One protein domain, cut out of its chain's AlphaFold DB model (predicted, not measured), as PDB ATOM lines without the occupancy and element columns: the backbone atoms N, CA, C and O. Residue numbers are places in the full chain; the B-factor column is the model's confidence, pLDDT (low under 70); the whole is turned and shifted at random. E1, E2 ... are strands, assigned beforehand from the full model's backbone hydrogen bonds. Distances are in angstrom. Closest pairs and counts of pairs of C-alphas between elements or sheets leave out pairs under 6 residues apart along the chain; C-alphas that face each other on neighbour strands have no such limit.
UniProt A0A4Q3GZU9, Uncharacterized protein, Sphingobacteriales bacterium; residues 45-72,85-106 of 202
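AT A GLANCE: This is residues 45 to 72 and 85 to 106 of the 202 residues of an uncharacterized protein of Sphingobacteriales bacterium (UniProt A0A4Q3GZU9). There is little regular structure here: a two-stranded antiparallel ribbon, E1 and E2, with two irregular loops hanging off its opposite ends, residues 45 to 62 before E1 and 85 to 95 before E2. The 50 printed residues have no named helix and two strands, E1 then E2, which hold 12 residues; the class is all strand. The whole is only just loose, close to compact, with a radius of gyration of the C-alphas of 11.9 A and spans of 34 by 23 by 15 A.

IN THESE COORDINATES: Find C-alpha 63 at (-35.903, -56.291, -48.335); from there E1, residues 63 to 69, runs 19.4 A. E2, residues 96 to 100, runs 12.8 A to C-alpha 100 at (-31.208, -48.736, -47.394).

HOW THE PARTS SIT: Look across the antiparallel neighbours E1 and E2, at 149 degrees between directions: C-alphas 68 and 97 face each other at 4.5 A. N 67 and O 98, 2.9 A apart, are within hydrogen-bond range. Residues 45 to 46 pair with 63 to 64 of E1, antiparallel.

THE WHOLE: The farthest C-alphas, of Asn 58 and Asn 92, are 35.1 A apart. Residues 73 to 84 are not printed; C-alphas 72 and 85 are 10.8 A apart across this cut. Look for pLDDT under 70 at residues 70 to 72 and 85 to 95.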
ATOM      1  N   SER A  45     -35.016 -56.815 -43.691       94.12
ATOM      2  CA  SER A  45     -36.367 -57.306 -43.412       94.12
ATOM      3  C   SER A  45     -37.383 -56.669 -44.364       94.12
ATOM      4  O   SER A  45     -37.087 -55.678 -45.032       94.12
ATOM      5  N   LEU A  46     -38.594 -57.227 -44.413       92.94
ATOM      6  CA  LEU A  46     -39.740 -56.579 -45.049       92.94
ATOM      7  C   LEU A  46     -40.283 -55.504 -44.101       92.94
ATOM      8  O   LEU A  46     -40.972 -55.815 -43.129       92.94
ATOM      9  N   LEU A  47     -39.922 -54.246 -44.350       89.00
ATOM     10  CA  LEU A  47     -40.356 -53.120 -43.525       89.00
ATOM     11  C   LEU A  47     -41.742 -52.621 -43.949       89.00
ATOM     12  O   LEU A  47     -42.124 -52.719 -45.119       89.00
ATOM     13  N   ARG A  48     -42.482 -52.065 -42.985       86.56
ATOM     14  CA  ARG A  48     -43.783 -51.421 -43.196       86.56
ATOM     15  C   ARG A  48     -43.673 -49.913 -42.992       86.56
ATOM     16  O   ARG A  48     -42.942 -49.454 -42.117       86.56
ATOM     17  N   LYS A  49     -44.405 -49.158 -43.803       82.31
ATOM     18  CA  LYS A  49     -44.639 -47.720 -43.661       82.31
ATOM     19  C   LYS A  49     -45.595 -47.458 -42.488       82.31
ATOM     20  O   LYS A  49     -46.235 -48.375 -41.975       82.31
ATOM     21  N   SER A  50     -45.751 -46.189 -42.109       79.44
ATOM     22  CA  SER A  50     -46.673 -45.760 -41.043       79.44
ATOM     23  C   SER A  50     -48.138 -46.121 -41.310       79.44
ATOM     24  O   SER A  50     -48.873 -46.419 -40.377       79.44
ATOM     25  N   ASN A  51     -48.552 -46.156 -42.578       78.81
ATOM     26  CA  ASN A  51     -49.889 -46.586 -42.998       78.81
ATOM     27  C   ASN A  51     -50.069 -48.123 -43.007       78.81
ATOM     28  O   ASN A  51     -51.097 -48.614 -43.461       78.81
ATOM     29  N   GLY A  52     -49.075 -48.891 -42.546       83.56
ATOM     30  CA  GLY A  52     -49.105 -50.355 -42.485       83.56
ATOM     31  C   GLY A  52     -48.726 -51.070 -43.787       83.56
ATOM     32  O   GLY A  52     -48.496 -52.286 -43.769       83.56
ATOM     33  N   GLU A  53     -48.603 -50.350 -44.904       84.81
ATOM     34  CA  GLU A  53     -48.186 -50.916 -46.189       84.81
ATOM     35  C   GLU A  53     -46.722 -51.351 -46.170       84.81
ATOM     36  O   GLU A  53     -45.883 -50.735 -45.516       84.81
ATOM     37  N   LEU A  54     -46.383 -52.382 -46.942       88.88
ATOM     38  CA  LEU A  54     -44.990 -52.771 -47.139       88.88
ATOM     39  C   LEU A  54     -44.226 -51.718 -47.949       88.88
ATOM     40  O   LEU A  54     -44.774 -51.033 -48.816       88.88
ATOM     41  N   VAL A  55     -42.925 -51.621 -47.690       86.12
ATOM     42  CA  VAL A  55     -42.012 -50.912 -48.585       86.12
ATOM     43  C   VAL A  55     -41.910 -51.708 -49.884       86.12
ATOM     44  O   VAL A  55     -41.536 -52.883 -49.883       86.12
ATOM     45  N   THR A  56     -42.234 -51.055 -50.998       89.50
ATOM     46  CA  THR A  56     -42.231 -51.662 -52.331       89.50
ATOM     47  C   THR A  56     -41.378 -50.874 -53.316       89.50
ATOM     48  O   THR A  56     -41.246 -49.656 -53.203       89.50
ATOM     49  N   GLU A  57     -40.875 -51.556 -54.337       85.94
ATOM     50  CA  GLU A  57     -40.228 -50.976 -55.512       85.94
ATOM     51  C   GLU A  57     -40.803 -51.648 -56.758       85.94
ATOM     52  O   GLU A  57     -40.900 -52.875 -56.809       85.94
ATOM     53  N   ASN A  58     -41.265 -50.856 -57.730       88.25
ATOM     54  CA  ASN A  58     -41.962 -51.358 -58.923       88.25
ATOM     55  C   ASN A  58     -43.108 -52.341 -58.584       88.25
ATOM     56  O   ASN A  58     -43.269 -53.379 -59.224       88.25
ATOM     57  N   GLY A  59     -43.867 -52.044 -57.521       87.62
ATOM     58  CA  GLY A  59     -44.991 -52.864 -57.053       87.62
ATOM     59  C   GLY A  59     -44.617 -54.149 -56.300       87.62
ATOM     60  O   GLY A  59     -45.512 -54.880 -55.887       87.62
ATOM     61  N   LYS A  60     -43.327 -54.439 -56.082       89.50
ATOM     62  CA  LYS A  60     -42.862 -55.635 -55.355       89.50
ATOM     63  C   LYS A  60     -42.307 -55.262 -53.988       89.50
ATOM     64  O   LYS A  60     -41.599 -54.266 -53.873       89.50
ATOM     65  N   ALA A  61     -42.608 -56.053 -52.957       90.69
ATOM     66  CA  ALA A  61     -42.055 -55.834 -51.621       90.69
ATOM     67  C   ALA A  61     -40.528 -55.994 -51.642       90.69
ATOM     68  O   ALA A  61     -40.015 -56.933 -52.251       90.69
ATOM     69  N   VAL A  62     -39.813 -55.081 -50.981       90.31
ATOM     70  CA  VAL A  62     -38.346 -55.084 -50.968       90.31
ATOM     71  C   VAL A  62     -37.781 -55.306 -49.573       90.31
ATOM     72  O   VAL A  62     -38.250 -54.755 -48.576       90.31
ATOM     73  N   HIS A  63     -36.716 -56.100 -49.524       92.44
ATOM     74  CA  HIS A  63     -35.903 -56.291 -48.335       92.44
ATOM     75  C   HIS A  63     -34.998 -55.075 -48.126       92.44
ATOM     76  O   HIS A  63     -34.214 -54.705 -49.000       92.44
ATOM     77  N   CYS A  64     -35.113 -54.446 -46.961       92.00
ATOM     78  CA  CYS A  64     -34.390 -53.225 -46.618       92.00
ATOM     79  C   CYS A  64     -34.023 -53.199 -45.130       92.00
ATOM     80  O   CYS A  64     -34.464 -54.047 -44.349       92.00
ATOM     81  N   TYR A  65     -33.174 -52.252 -44.741       90.69
ATOM     82  CA  TYR A  65     -32.857 -51.970 -43.342       90.69
ATOM     83  C   TYR A  65     -32.781 -50.461 -43.105       90.69
ATOM     84  O   TYR A  65     -32.643 -49.680 -44.047       90.69
ATOM     85  N   LEU A  66     -32.899 -50.067 -41.838       88.06
ATOM     86  CA  LEU A  66     -32.753 -48.681 -41.407       88.06
ATOM     87  C   LEU A  66     -31.335 -48.456 -40.893       88.06
ATOM     88  O   LEU A  66     -30.856 -49.200 -40.037       88.06
ATOM     89  N   GLU A  67     -30.688 -47.419 -41.401       85.06
ATOM     90  CA  GLU A  67     -29.370 -46.983 -40.961       85.06
ATOM     91  C   GLU A  67     -29.480 -45.611 -40.309       85.06
ATOM     92  O   GLU A  67     -30.093 -44.709 -40.871       85.06
ATOM     93  N   ARG A  68     -28.923 -45.453 -39.107       81.25
ATOM     94  CA  ARG A  68     -28.928 -44.164 -38.415       81.25
ATOM     95  C   ARG A  68     -28.073 -43.161 -39.193       81.25
ATOM     96  O   ARG A  68     -26.921 -43.450 -39.495       81.25
ATOM     97  N   ASN A  69     -28.634 -41.984 -39.436       70.88
ATOM     98  CA  ASN A  69     -27.901 -40.798 -39.841       70.88
ATOM     99  C   ASN A  69     -27.681 -39.905 -38.631       70.88
ATOM    100  O   ASN A  69     -28.637 -39.477 -37.983       70.88
ATOM    101  N   ASP A  70     -26.421 -39.572 -38.385       67.69
ATOM    102  CA  ASP A  70     -26.059 -38.565 -37.388       67.69
ATOM    103  C   ASP A  70     -26.134 -37.138 -37.952       67.69
ATOM    104  O   ASP A  70     -26.076 -36.166 -37.203       67.69
ATOM    105  N   THR A  71     -26.326 -36.995 -39.268       60.09
ATOM    106  CA  THR A  71     -26.600 -35.713 -39.917       60.09
ATOM    107  C   THR A  71     -28.107 -35.479 -40.059       60.09
ATOM    108  O   THR A  71     -28.820 -36.331 -40.603       60.09
ATOM    109  N   PRO A  72     -28.629 -34.325 -39.601       55.84
ATOM    110  CA  PRO A  72     -30.003 -33.945 -39.884       55.84
ATOM    111  C   PRO A  72     -30.202 -33.764 -41.399       55.84
ATOM    112  O   PRO A  72     -29.311 -33.233 -42.069       55.84
ATOM    113  N   PHE A  85     -36.747 -40.322 -47.168       43.78
ATOM    114  CA  PHE A  85     -36.615 -40.172 -45.721       43.78
ATOM    115  C   PHE A  85     -37.929 -40.592 -45.071       43.78
ATOM    116  O   PHE A  85     -38.852 -39.794 -44.911       43.78
ATOM    117  N   THR A  86     -38.038 -41.859 -44.669       47.97
ATOM    118  CA  THR A  86     -38.990 -42.218 -43.612       47.97
ATOM    119  C   THR A  86     -38.452 -41.623 -42.318       47.97
ATOM    120  O   THR A  86     -37.715 -42.276 -41.584       47.97
ATOM    121  N   ASN A  87     -38.767 -40.349 -42.083       47.34
ATOM    122  CA  ASN A  87     -38.510 -39.661 -40.826       47.34
ATOM    123  C   ASN A  87     -39.326 -40.355 -39.729       47.34
ATOM    124  O   ASN A  87     -40.477 -40.006 -39.481       47.34
ATOM    125  N   VAL A  88     -38.753 -41.378 -39.100       47.84
ATOM    126  CA  VAL A  88     -39.285 -41.931 -37.855       47.84
ATOM    127  C   VAL A  88     -38.775 -41.020 -36.743       47.84
ATOM    128  O   VAL A  88     -37.653 -41.176 -36.273       47.84
ATOM    129  N   ILE A  89     -39.566 -40.001 -36.406       46.66
ATOM    130  CA  ILE A  89     -39.254 -39.046 -35.339       46.66
ATOM    131  C   ILE A  89     -39.589 -39.712 -34.000       46.66
ATOM    132  O   ILE A  89     -40.753 -40.003 -33.733       46.66
ATOM    133  N   ASP A  90     -38.574 -39.954 -33.171       43.12
ATOM    134  CA  ASP A  90     -38.748 -40.257 -31.748       43.12
ATOM    135  C   ASP A  90     -38.791 -38.932 -30.967       43.12
ATOM    136  O   ASP A  90     -37.932 -38.062 -31.134       43.12
ATOM    137  N   ASN A  91     -39.831 -38.741 -30.158       46.50
ATOM    138  CA  ASN A  91     -40.313 -37.434 -29.698       46.50
ATOM    139  C   ASN A  91     -39.434 -36.718 -28.657       46.50
ATOM    140  O   ASN A  91     -39.854 -35.689 -28.145       46.50
ATOM    141  N   ASN A  92     -38.216 -37.184 -28.373       51.66
ATOM    142  CA  ASN A  92     -37.269 -36.459 -27.514       51.66
ATOM    143  C   ASN A  92     -35.818 -36.451 -28.026       51.66
ATOM    144  O   ASN A  92     -34.957 -35.846 -27.397       51.66
ATOM    145  N   ASP A  93     -35.542 -37.068 -29.177       52.03
ATOM    146  CA  ASP A  93     -34.194 -37.214 -29.728       52.03
ATOM    147  C   ASP A  93     -34.344 -37.279 -31.253       52.03
ATOM    148  O   ASP A  93     -34.824 -38.281 -31.784       52.03
ATOM    149  N   ARG A  94     -34.004 -36.207 -31.984       54.84
ATOM    150  CA  ARG A  94     -34.144 -36.150 -33.455       54.84
ATOM    151  C   ARG A  94     -33.177 -37.140 -34.122       54.84
ATOM    152  O   ARG A  94     -32.110 -36.758 -34.592       54.84
ATOM    153  N   LYS A  95     -33.532 -38.422 -34.128       61.88
ATOM    154  CA  LYS A  95     -32.793 -39.507 -34.775       61.88
ATOM    155  C   LYS A  95     -33.314 -39.653 -36.193       61.88
ATOM    156  O   LYS A  95     -34.501 -39.882 -36.409       61.88
ATOM    157  N   TYR A  96     -32.418 -39.507 -37.157       70.62
ATOM    158  CA  TYR A  96     -32.738 -39.660 -38.567       70.62
ATOM    159  C   TYR A  96     -32.298 -41.041 -39.029       70.62
ATOM    160  O   TYR A  96     -31.263 -41.546 -38.597       70.62
ATOM    161  N   PHE A  97     -33.089 -41.661 -39.900       78.31
ATOM    162  CA  PHE A  97     -32.777 -42.969 -40.458       78.31
ATOM    163  C   PHE A  97     -32.858 -42.930 -41.981       78.31
ATOM    164  O   PHE A  97     -33.834 -42.435 -42.547       78.31
ATOM    165  N   ASN A  98     -31.851 -43.496 -42.634       83.19
ATOM    166  CA  ASN A  98     -31.882 -43.830 -44.046       83.19
ATOM    167  C   ASN A  98     -32.511 -45.201 -44.242       83.19
ATOM    168  O   ASN A  98     -32.136 -46.175 -43.586       83.19
ATOM    169  N   LEU A  99     -33.414 -45.290 -45.211       86.69
ATOM    170  CA  LEU A  99     -33.898 -46.561 -45.718       86.69
ATOM    171  C   LEU A  99     -32.928 -47.082 -46.785       86.69
ATOM    172  O   LEU A  99     -32.878 -46.547 -47.892       86.69
ATOM    173  N   ILE A 100     -32.183 -48.142 -46.473       89.44
ATOM    174  CA  ILE A 100     -31.208 -48.736 -47.394       89.44
ATOM    175  C   ILE A 100     -31.789 -49.989 -48.053       89.44
ATOM    176  O   ILE A 100     -32.289 -50.896 -47.382       89.44
ATOM    177  N   LYS A 101     -31.686 -50.049 -49.385       91.12
ATOM    178  CA  LYS A 101     -32.117 -51.172 -50.228       91.12
ATOM    179  C   LYS A 101     -30.894 -51.793 -50.916       91.12
ATOM    180  O   LYS A 101     -30.472 -51.299 -51.958       91.12
ATOM    181  N   PRO A 102     -30.311 -52.876 -50.383       88.81
ATOM    182  CA  PRO A 102     -29.083 -53.457 -50.935       88.81
ATOM    183  C   PRO A 102     -29.292 -54.285 -52.221       88.81
ATOM    184  O   PRO A 102     -28.366 -54.955 -52.667       88.81
ATOM    185  N   GLY A 103     -30.499 -54.303 -52.799       88.44
ATOM    186  CA  GLY A 103     -30.818 -55.062 -54.019       88.44
ATOM    187  C   GLY A 103     -30.946 -56.581 -53.831       88.44
ATOM    188  O   GLY A 103     -31.220 -57.295 -54.789       88.44
ATOM    189  N   ARG A 104     -30.775 -57.087 -52.603       92.06
ATOM    190  CA  ARG A 104     -30.937 -58.502 -52.237       92.06
ATOM    191  C   ARG A 104     -31.378 -58.647 -50.783       92.06
ATOM    192  O   ARG A 104     -31.209 -57.726 -49.986       92.06
ATOM    193  N   GLN A 105     -31.875 -59.823 -50.413       94.56
ATOM    194  CA  GLN A 105     -32.007 -60.177 -49.003       94.56
ATOM    195  C   GLN A 105     -30.611 -60.393 -48.403       94.56
ATOM    196  O   GLN A 105     -29.772 -61.073 -48.989       94.56
ATOM    197  N   VAL A 106     -30.367 -59.794 -47.240       95.69
ATOM    198  CA  VAL A 106     -29.146 -59.964 -46.450       95.69
ATOM    199  C   VAL A 106     -29.499 -60.709 -45.171       95.69
ATOM    200  O   VAL A 106     -30.322 -60.241 -44.374       95.69
TER     201      VAL A 106